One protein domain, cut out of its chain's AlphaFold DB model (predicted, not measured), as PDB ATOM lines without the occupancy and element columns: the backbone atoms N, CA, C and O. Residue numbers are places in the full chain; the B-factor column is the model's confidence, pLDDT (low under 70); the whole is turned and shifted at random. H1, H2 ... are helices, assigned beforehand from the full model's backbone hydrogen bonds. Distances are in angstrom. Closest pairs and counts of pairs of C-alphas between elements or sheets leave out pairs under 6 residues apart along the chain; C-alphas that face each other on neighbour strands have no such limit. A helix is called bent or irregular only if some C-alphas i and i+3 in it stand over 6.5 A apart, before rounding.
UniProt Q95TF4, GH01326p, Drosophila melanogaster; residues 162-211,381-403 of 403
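What this domain is: This is residues 162 to 211 and 381 to 403 of the 403 residues of the protein "GH01326p" of Drosophila melanogaster (UniProt Q95TF4). One long helix, H1, makes most of the length of a rod; the shorter H2 runs side by side with its first part, the opposite way. At H1's other end residues 195 to 211 form a loose link, of which 203 to 209 stick out. The printed part has 73 residues with two named helices, H1 then H2, and no named strand: all helix, extended, radius of gyration of the C-alphas 21.1 A, spans 68 by 24 by 12 A.

Where its parts are: Find C-alpha 162 at (277.000, 418.051, 221.284); from there H1, residues 162 to 194, runs 51.2 A. It is irregular: C-alphas 162 and 165 are 7.3 A apart. H2, residues 383 to 399, runs 24.9 A to C-alpha 399 at (277.246, 416.468, 229.489).

How they stand to each other: Look at Gly 165 and Ala 395, whose C-alphas, the closest of H1 and H2, are 7.0 A apart. The helices touch with residues 165 to 173 and 388 to 395 alone, at a shallow tilt of 12 degrees, opposite ways. O i to N i+4 pairs within hydrogen-bond range number 23 of 29 in H1 and 12 of 13 in H2.

The domain as a whole: The C-alphas farthest apart, of Pro 198 and Thr 403, are 69.0 A apart. Residues 212 to 380 are not printed; C-alphas 211 and 381 are 23.3 A apart across the cut. Residues 381 to 403 have pLDDT under 70.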
ATOM      1  N   ILE A 162     277.794 418.263 220.067       84.93
ATOM      2  CA  ILE A 162     277.000 418.051 221.284       84.93
ATOM      3  C   ILE A 162     276.358 416.654 221.316       84.93
ATOM      4  O   ILE A 162     276.390 415.981 222.343       84.93
ATOM      5  N   PHE A 163     275.891 416.153 220.170       84.71
ATOM      6  CA  PHE A 163     275.219 414.859 220.039       84.71
ATOM      7  C   PHE A 163     276.164 413.692 219.748       84.71
ATOM      8  O   PHE A 163     275.714 412.562 219.560       84.71
ATOM      9  N   LYS A 164     277.484 413.903 219.769       82.93
ATOM     10  CA  LYS A 164     278.452 412.822 219.530       82.93
ATOM     11  C   LYS A 164     278.309 411.667 220.537       82.93
ATOM     12  O   LYS A 164     278.534 410.510 220.181       82.93
ATOM     13  N   GLY A 165     277.874 411.962 221.768       88.14
ATOM     14  CA  GLY A 165     277.568 410.958 222.794       88.14
ATOM     15  C   GLY A 165     276.501 409.942 222.367       88.14
ATOM     16  O   GLY A 165     276.607 408.769 222.721       88.14
ATOM     17  N   ILE A 166     275.542 410.351 221.526       90.26
ATOM     18  CA  ILE A 166     274.488 409.473 220.992       90.26
ATOM     19  C   ILE A 166     275.101 408.349 220.150       90.26
ATOM     20  O   ILE A 166     274.710 407.194 220.286       90.26
ATOM     21  N   GLY A 167     276.117 408.651 219.335       88.63
ATOM     22  CA  GLY A 167     276.806 407.641 218.528       88.63
ATOM     23  C   GLY A 167     277.472 406.550 219.373       88.63
ATOM     24  O   GLY A 167     277.368 405.366 219.045       88.63
ATOM     25  N   TYR A 168     278.113 406.928 220.483       89.21
ATOM     26  CA  TYR A 168     278.699 405.971 221.428       89.21
ATOM     27  C   TYR A 168     277.632 405.195 222.206       89.21
ATOM     28  O   TYR A 168     277.788 403.992 222.410       89.21
ATOM     29  N   ALA A 169     276.529 405.845 222.588       92.77
ATOM     30  CA  ALA A 169     275.401 405.174 223.227       92.77
ATOM     31  C   ALA A 169     274.791 404.106 222.304       92.77
ATOM     32  O   ALA A 169     274.607 402.970 222.732       92.77
ATOM     33  N   ILE A 170     274.575 404.421 221.022       91.16
ATOM     34  CA  ILE A 170     274.088 403.458 220.021       91.16
ATOM     35  C   ILE A 170     275.065 402.284 219.862       91.16
ATOM     36  O   ILE A 170     274.629 401.138 219.767       91.16
ATOM     37  N   LEU A 171     276.381 402.531 219.865       91.08
ATOM     38  CA  LEU A 171     277.376 401.452 219.819       91.08
ATOM     39  C   LEU A 171     277.238 400.508 221.026       91.08
ATOM     40  O   LEU A 171     277.193 399.294 220.843       91.08
ATOM     41  N   LEU A 172     277.143 401.052 222.241       93.62
ATOM     42  CA  LEU A 172     276.990 400.253 223.463       93.62
ATOM     43  C   LEU A 172     275.669 399.473 223.483       93.62
ATOM     44  O   LEU A 172     275.659 398.298 223.852       93.62
ATOM     45  N   LEU A 173     274.574 400.096 223.038       92.65
ATOM     46  CA  LEU A 173     273.273 399.441 222.891       92.65
ATOM     47  C   LEU A 173     273.350 398.260 221.925       92.65
ATOM     48  O   LEU A 173     272.870 397.176 222.252       92.65
ATOM     49  N   ASN A 174     273.997 398.440 220.771       90.44
ATOM     50  CA  ASN A 174     274.176 397.371 219.790       90.44
ATOM     51  C   ASN A 174     275.045 396.228 220.326       90.44
ATOM     52  O   ASN A 174     274.720 395.070 220.084       90.44
ATOM     53  N   LEU A 175     276.101 396.523 221.091       92.83
ATOM     54  CA  LEU A 175     276.930 395.491 221.723       92.83
ATOM     55  C   LEU A 175     276.127 394.654 222.729       92.83
ATOM     56  O   LEU A 175     276.163 393.427 222.661       92.83
ATOM     57  N   GLY A 176     275.353 395.292 223.613       91.15
ATOM     58  CA  GLY A 176     274.503 394.573 224.570       91.15
ATOM     59  C   GLY A 176     273.404 393.756 223.885       91.15
ATOM     60  O   GLY A 176     273.160 392.601 224.236       91.15
ATOM     61  N   THR A 177     272.792 394.337 222.855       88.24
ATOM     62  CA  THR A 177     271.749 393.700 222.044       88.24
ATOM     63  C   THR A 177     272.289 392.478 221.297       88.24
ATOM     64  O   THR A 177     271.648 391.430 221.292       88.24
ATOM     65  N   LEU A 178     273.502 392.559 220.742       89.57
ATOM     66  CA  LEU A 178     274.174 391.441 220.077       89.57
ATOM     67  C   LEU A 178     274.475 390.284 221.043       89.57
ATOM     68  O   LEU A 178     274.266 389.119 220.696       89.57
ATOM     69  N   THR A 179     274.929 390.574 222.264       89.15
ATOM     70  CA  THR A 179     275.163 389.529 223.275       89.15
ATOM     71  C   THR A 179     273.859 388.842 223.677       89.15
ATOM     72  O   THR A 179     273.811 387.617 223.746       89.15
ATOM     73  N   TYR A 180     272.781 389.602 223.880       82.57
ATOM     74  CA  TYR A 180     271.478 389.042 224.238       82.57
ATOM     75  C   TYR A 180     270.874 388.191 223.109       82.57
ATOM     76  O   TYR A 180     270.519 387.031 223.328       82.57
ATOM     77  N   TYR A 181     270.811 388.728 221.887       83.76
ATOM     78  CA  TYR A 181     270.223 388.008 220.756       83.76
ATOM     79  C   TYR A 181     271.067 386.819 220.299       83.76
ATOM     80  O   TYR A 181     270.497 385.848 219.812       83.76
ATOM     81  N   SER A 182     272.392 386.838 220.478       88.79
ATOM     82  CA  SER A 182     273.217 385.668 220.149       88.79
ATOM     83  C   SER A 182     272.901 384.474 221.055       88.79
ATOM     84  O   SER A 182     272.764 383.364 220.550       88.79
ATOM     85  N   ILE A 183     272.674 384.694 222.356       89.51
ATOM     86  CA  ILE A 183     272.219 383.642 223.283       89.51
ATOM     87  C   ILE A 183     270.809 383.166 222.907       89.51
ATOM     88  O   ILE A 183     270.565 381.962 222.835       89.51
ATOM     89  N   ALA A 184     269.895 384.095 222.614       83.31
ATOM     90  CA  ALA A 184     268.531 383.755 222.207       83.31
ATOM     91  C   ALA A 184     268.486 382.960 220.888       83.31
ATOM     92  O   ALA A 184     267.652 382.072 220.751       83.31
ATOM     93  N   ALA A 185     269.400 383.223 219.947       83.44
ATOM     94  CA  ALA A 185     269.491 382.511 218.671       83.44
ATOM     95  C   ALA A 185     269.950 381.050 218.819       83.44
ATOM     96  O   ALA A 185     269.607 380.213 217.984       83.44
ATOM     97  N   VAL A 186     270.679 380.709 219.888       91.80
ATOM     98  CA  VAL A 186     271.107 379.324 220.156       91.80
ATOM     99  C   VAL A 186     269.922 378.434 220.542       91.80
ATOM    100  O   VAL A 186     269.911 377.257 220.194       91.80
ATOM    101  N   VAL A 187     268.899 378.981 221.207       86.42
ATOM    102  CA  VAL A 187     267.717 378.217 221.637       86.42
ATOM    103  C   VAL A 187     267.016 377.529 220.454       86.42
ATOM    104  O   VAL A 187     266.994 376.297 220.440       86.42
ATOM    105  N   PRO A 188     266.507 378.236 219.422       86.56
ATOM    106  CA  PRO A 188     265.854 377.584 218.291       86.56
ATOM    107  C   PRO A 188     266.802 376.663 217.515       86.56
ATOM    108  O   PRO A 188     266.341 375.663 216.978       86.56
ATOM    109  N   LEU A 189     268.117 376.924 217.494       87.64
ATOM    110  CA  LEU A 189     269.092 376.005 216.893       87.64
ATOM    111  C   LEU A 189     269.150 374.665 217.638       87.64
ATOM    112  O   LEU A 189     269.116 373.616 216.998       87.64
ATOM    113  N   ILE A 190     269.172 374.680 218.974       89.56
ATOM    114  CA  ILE A 190     269.117 373.455 219.786       89.56
ATOM    115  C   ILE A 190     267.808 372.702 219.525       89.56
ATOM    116  O   ILE A 190     267.847 371.493 219.295       89.56
ATOM    117  N   TYR A 191     266.662 373.390 219.516       86.94
ATOM    118  CA  TYR A 191     265.375 372.761 219.194       86.94
ATOM    119  C   TYR A 191     265.355 372.202 217.763       86.94
ATOM    120  O   TYR A 191     264.861 371.101 217.550       86.94
ATOM    121  N   THR A 192     265.968 372.892 216.798       87.38
ATOM    122  CA  THR A 192     266.054 372.422 215.406       87.38
ATOM    123  C   THR A 192     266.880 371.141 215.309       87.38
ATOM    124  O   THR A 192     266.424 370.170 214.715       87.38
ATOM    125  N   VAL A 193     268.055 371.083 215.944       90.63
ATOM    126  CA  VAL A 193     268.890 369.867 215.954       90.63
ATOM    127  C   VAL A 193     268.163 368.705 216.640       90.63
ATOM    128  O   VAL A 193     268.150 367.595 216.115       90.63
ATOM    129  N   ASN A 194     267.495 368.958 217.768       88.85
ATOM    130  CA  ASN A 194     266.740 367.925 218.482       88.85
ATOM    131  C   ASN A 194     265.474 367.465 217.737       88.85
ATOM    132  O   ASN A 194     264.985 366.368 217.999       88.85
ATOM    133  N   SER A 195     264.965 368.263 216.795       88.90
ATOM    134  CA  SER A 195     263.804 367.902 215.972       88.90
ATOM    135  C   SER A 195     264.106 366.879 214.871       88.90
ATOM    136  O   SER A 195     263.180 366.316 214.301       88.90
ATOM    137  N   ILE A 196     265.387 366.607 214.588       89.52
ATOM    138  CA  ILE A 196     265.805 365.617 213.579       89.52
ATOM    139  C   ILE A 196     265.637 364.177 214.108       89.52
ATOM    140  O   ILE A 196     265.567 363.229 213.327       89.52
ATOM    141  N   HIS A 197     265.557 363.987 215.429       85.10
ATOM    142  CA  HIS A 197     265.346 362.667 216.022       85.10
ATOM    143  C   HIS A 197     263.931 362.132 215.729       85.10
ATOM    144  O   HIS A 197     262.973 362.901 215.770       85.10
ATOM    145  N   PRO A 198     263.765 360.810 215.499       81.37
ATOM    146  CA  PRO A 198     262.458 360.215 215.199       81.37
ATOM    147  C   PRO A 198     261.457 360.373 216.350       81.37
ATOM    148  O   PRO A 198     260.254 360.447 216.128       81.37
ATOM    149  N   VAL A 199     261.962 360.445 217.583       82.54
ATOM    150  CA  VAL A 199     261.187 360.790 218.772       82.54
ATOM    151  C   VAL A 199     261.753 362.096 219.308       82.54
ATOM    152  O   VAL A 199     262.897 362.144 219.760       82.54
ATOM    153  N   ILE A 200     260.958 363.162 219.237       86.67
ATOM    154  CA  ILE A 200     261.346 364.470 219.770       86.67
ATOM    155  C   ILE A 200     261.339 364.455 221.308       86.67
ATOM    156  O   ILE A 200     260.413 363.919 221.924       86.67
ATOM    157  N   PRO A 201     262.351 365.054 221.958       84.12
ATOM    158  CA  PRO A 201     262.580 364.860 223.389       84.12
ATOM    159  C   PRO A 201     261.486 365.467 224.279       84.12
ATOM    160  O   PRO A 201     261.283 365.000 225.395       84.12
ATOM    161  N   TRP A 202     260.746 366.468 223.798       85.93
ATOM    162  CA  TRP A 202     259.648 367.113 224.532       85.93
ATOM    163  C   TRP A 202     258.273 366.452 224.330       85.93
ATOM    164  O   TRP A 202     257.292 366.957 224.863       85.93
ATOM    165  N   MET A 203     258.171 365.334 223.596       84.38
ATOM    166  CA  MET A 203     256.907 364.578 223.484       84.38
ATOM    167  C   MET A 203     256.621 363.675 224.683       84.38
ATOM    168  O   MET A 203     255.476 363.286 224.875       84.38
ATOM    169  N   SER A 204     257.637 363.296 225.465       83.45
ATOM    170  CA  SER A 204     257.473 362.326 226.549       83.45
ATOM    171  C   SER A 204     257.995 362.851 227.884       83.45
ATOM    172  O   SER A 204     258.941 363.638 227.954       83.45
ATOM    173  N   CYS A 205     257.391 362.368 228.970       85.94
ATOM    174  CA  CYS A 205     257.849 362.653 230.324       85.94
ATOM    175  C   CYS A 205     258.992 361.725 230.778       85.94
ATOM    176  O   CYS A 205     259.543 361.927 231.857       85.94
ATOM    177  N   ASN A 206     259.432 360.776 229.947       86.15
ATOM    178  CA  ASN A 206     260.453 359.782 230.290       86.15
ATOM    179  C   ASN A 206     261.892 360.264 230.006       86.15
ATOM    180  O   ASN A 206     262.665 359.589 229.330       86.15
ATOM    181  N   ASN A 207     262.250 361.452 230.498       87.72
ATOM    182  CA  ASN A 207     263.598 362.003 230.364       87.72
ATOM    183  C   ASN A 207     264.222 362.281 231.733       87.72
ATOM    184  O   ASN A 207     263.525 362.577 232.700       87.72
ATOM    185  N   SER A 208     265.555 362.285 231.799       90.97
ATOM    186  CA  SER A 208     266.309 362.507 233.045       90.97
ATOM    187  C   SER A 208     266.168 363.913 233.640       90.97
ATOM    188  O   SER A 208     266.491 364.117 234.807       90.97
ATOM    189  N   TRP A 209     265.708 364.887 232.851       90.34
ATOM    190  CA  TRP A 209     265.472 366.267 233.286       90.34
ATOM    191  C   TRP A 209     264.026 366.537 233.722       90.34
ATOM    192  O   TRP A 209     263.731 367.653 234.152       90.34
ATOM    193  N   ASN A 210     263.126 365.558 233.606       91.10
ATOM    194  CA  ASN A 210     261.726 365.732 233.977       91.10
ATOM    195  C   ASN A 210     261.513 365.496 235.478       91.10
ATOM    196  O   ASN A 210     262.115 364.615 236.087       91.10
ATOM    197  N   THR A 211     260.636 366.300 236.077       89.88
ATOM    198  CA  THR A 211     260.201 366.168 237.474       89.88
ATOM    199  C   THR A 211     258.946 365.298 237.587       89.88
ATOM    200  O   THR A 211     258.285 365.038 236.584       89.88
ATOM    201  N   PHE A 381     265.343 387.715 235.130       34.45
ATOM    202  CA  PHE A 381     266.315 388.410 234.273       34.45
ATOM    203  C   PHE A 381     266.055 389.934 234.281       34.45
ATOM    204  O   PHE A 381     265.754 390.564 233.272       34.45
ATOM    205  N   ARG A 382     266.141 390.549 235.467       35.19
ATOM    206  CA  ARG A 382     265.924 391.986 235.716       35.19
ATOM    207  C   ARG A 382     267.139 392.932 235.529       35.19
ATOM    208  O   ARG A 382     266.902 394.141 235.585       35.19
ATOM    209  N   PRO A 383     268.410 392.521 235.292       35.26
ATOM    210  CA  PRO A 383     269.509 393.495 235.352       35.26
ATOM    211  C   PRO A 383     269.788 394.281 234.052       35.26
ATOM    212  O   PRO A 383     270.309 395.390 234.146       35.26
ATOM    213  N   LEU A 384     269.436 393.798 232.847       36.25
ATOM    214  CA  LEU A 384     269.896 394.452 231.599       36.25
ATOM    215  C   LEU A 384     269.114 395.723 231.207       36.25
ATOM    216  O   LEU A 384     269.719 396.714 230.801       36.25
ATOM    217  N   ASN A 385     267.788 395.741 231.385       35.79
ATOM    218  CA  ASN A 385     266.969 396.931 231.096       35.79
ATOM    219  C   ASN A 385     267.243 398.087 232.072       35.79
ATOM    220  O   ASN A 385     267.112 399.259 231.718       35.79
ATOM    221  N   THR A 386     267.679 397.765 233.289       36.17
ATOM    222  CA  THR A 386     268.081 398.746 234.301       36.17
ATOM    223  C   THR A 386     269.435 399.353 233.936       36.17
ATOM    224  O   THR A 386     269.565 400.573 233.894       36.17
ATOM    225  N   LEU A 387     270.413 398.532 233.538       38.30
ATOM    226  CA  LEU A 387     271.731 398.991 233.075       38.30
ATOM    227  C   LEU A 387     271.643 399.920 231.852       38.30
ATOM    228  O   LEU A 387     272.350 400.923 231.787       38.30
ATOM    229  N   CYS A 388     270.723 399.641 230.927       36.24
ATOM    230  CA  CYS A 388     270.462 400.480 229.759       36.24
ATOM    231  C   CYS A 388     269.921 401.874 230.144       36.24
ATOM    232  O   CYS A 388     270.416 402.893 229.657       36.24
ATOM    233  N   LYS A 389     268.987 401.935 231.105       34.60
ATOM    234  CA  LYS A 389     268.488 403.199 231.675       34.60
ATOM    235  C   LYS A 389     269.586 403.964 232.424       34.60
ATOM    236  O   LYS A 389     269.685 405.176 232.266       34.60
ATOM    237  N   TYR A 390     270.453 403.268 233.165       37.72
ATOM    238  CA  TYR A 390     271.578 403.889 233.876       37.72
ATOM    239  C   TYR A 390     272.645 404.460 232.930       37.72
ATOM    240  O   TYR A 390     273.153 405.548 233.186       37.72
ATOM    241  N   ILE A 391     272.966 403.789 231.818       49.42
ATOM    242  CA  ILE A 391     273.974 404.280 230.861       49.42
ATOM    243  C   ILE A 391     273.477 405.529 230.119       49.42
ATOM    244  O   ILE A 391     274.241 406.481 229.957       49.42
ATOM    245  N   VAL A 392     272.195 405.574 229.730       43.47
ATOM    246  CA  VAL A 392     271.587 406.774 229.124       43.47
ATOM    247  C   VAL A 392     271.531 407.925 230.135       43.47
ATOM    248  O   VAL A 392     271.893 409.051 229.798       43.47
ATOM    249  N   TYR A 393     271.181 407.644 231.393       36.31
ATOM    250  CA  TYR A 393     271.143 408.657 232.450       36.31
ATOM    251  C   TYR A 393     272.535 409.232 232.758       36.31
ATOM    252  O   TYR A 393     272.690 410.448 232.848       36.31
ATOM    253  N   ILE A 394     273.577 408.391 232.830       46.81
ATOM    254  CA  ILE A 394     274.968 408.828 233.052       46.81
ATOM    255  C   ILE A 394     275.503 409.630 231.853       46.81
ATOM    256  O   ILE A 394     276.231 410.603 232.051       46.81
ATOM    257  N   ALA A 395     275.136 409.269 230.619       38.37
ATOM    258  CA  ALA A 395     275.545 410.011 229.426       38.37
ATOM    259  C   ALA A 395     274.913 411.415 229.358       38.37
ATOM    260  O   ALA A 395     275.597 412.368 228.988       38.37
ATOM    261  N   ILE A 396     273.648 411.553 229.775       46.08
ATOM    262  CA  ILE A 396     272.927 412.836 229.806       46.08
ATOM    263  C   ILE A 396     273.426 413.719 230.965       46.08
ATOM    264  O   ILE A 396     273.713 414.899 230.761       46.08
ATOM    265  N   TYR A 397     273.630 413.157 232.163       37.40
ATOM    266  CA  TYR A 397     274.073 413.935 233.331       37.40
ATOM    267  C   TYR A 397     275.527 414.420 233.239       37.40
ATOM    268  O   TYR A 397     275.874 415.476 233.774       37.40
ATOM    269  N   ARG A 398     276.397 413.678 232.545       37.51
ATOM    270  CA  ARG A 398     277.821 414.035 232.429       37.51
ATOM    271  C   ARG A 398     278.100 415.089 231.349       37.51
ATOM    272  O   ARG A 398     279.179 415.676 231.363       37.51
ATOM    273  N   GLN A 399     277.153 415.356 230.445       41.85
ATOM    274  CA  GLN A 399     277.246 416.468 229.489       41.85
ATOM    275  C   GLN A 399     276.666 417.789 230.024       41.85
ATOM    276  O   GLN A 399     277.116 418.844 229.596       41.85
ATOM    277  N   GLY A 400     275.746 417.755 230.996       42.74
ATOM    278  CA  GLY A 400     275.134 418.958 231.585       42.74
ATOM    279  C   GLY A 400     275.959 419.686 232.659       42.74
ATOM    280  O   GLY A 400     275.469 420.642 233.242       42.74
ATOM    281  N   THR A 401     277.186 419.243 232.954       40.90
ATOM    282  CA  THR A 401     278.045 419.794 234.030       40.90
ATOM    283  C   THR A 401     279.337 420.448 233.519       40.90
ATOM    284  O   THR A 401     280.286 420.645 234.273       40.90
ATOM    285  N   ARG A 402     279.390 420.803 232.228       36.27
ATOM    286  CA  ARG A 402     280.476 421.600 231.628       36.27
ATOM    287  C   ARG A 402     279.912 422.827 230.904       36.27
ATOM    288  O   ARG A 402     279.935 422.875 229.678       36.27
ATOM    289  N   THR A 403     279.420 423.790 231.671       36.72
ATOM    290  CA  THR A 403     279.189 425.188 231.266       36.72
ATOM    291  C   THR A 403     279.445 426.078 232.457       36.72
ATOM    292  O   THR A 403     278.972 425.681 233.548       36.72
TER     293      THR A 403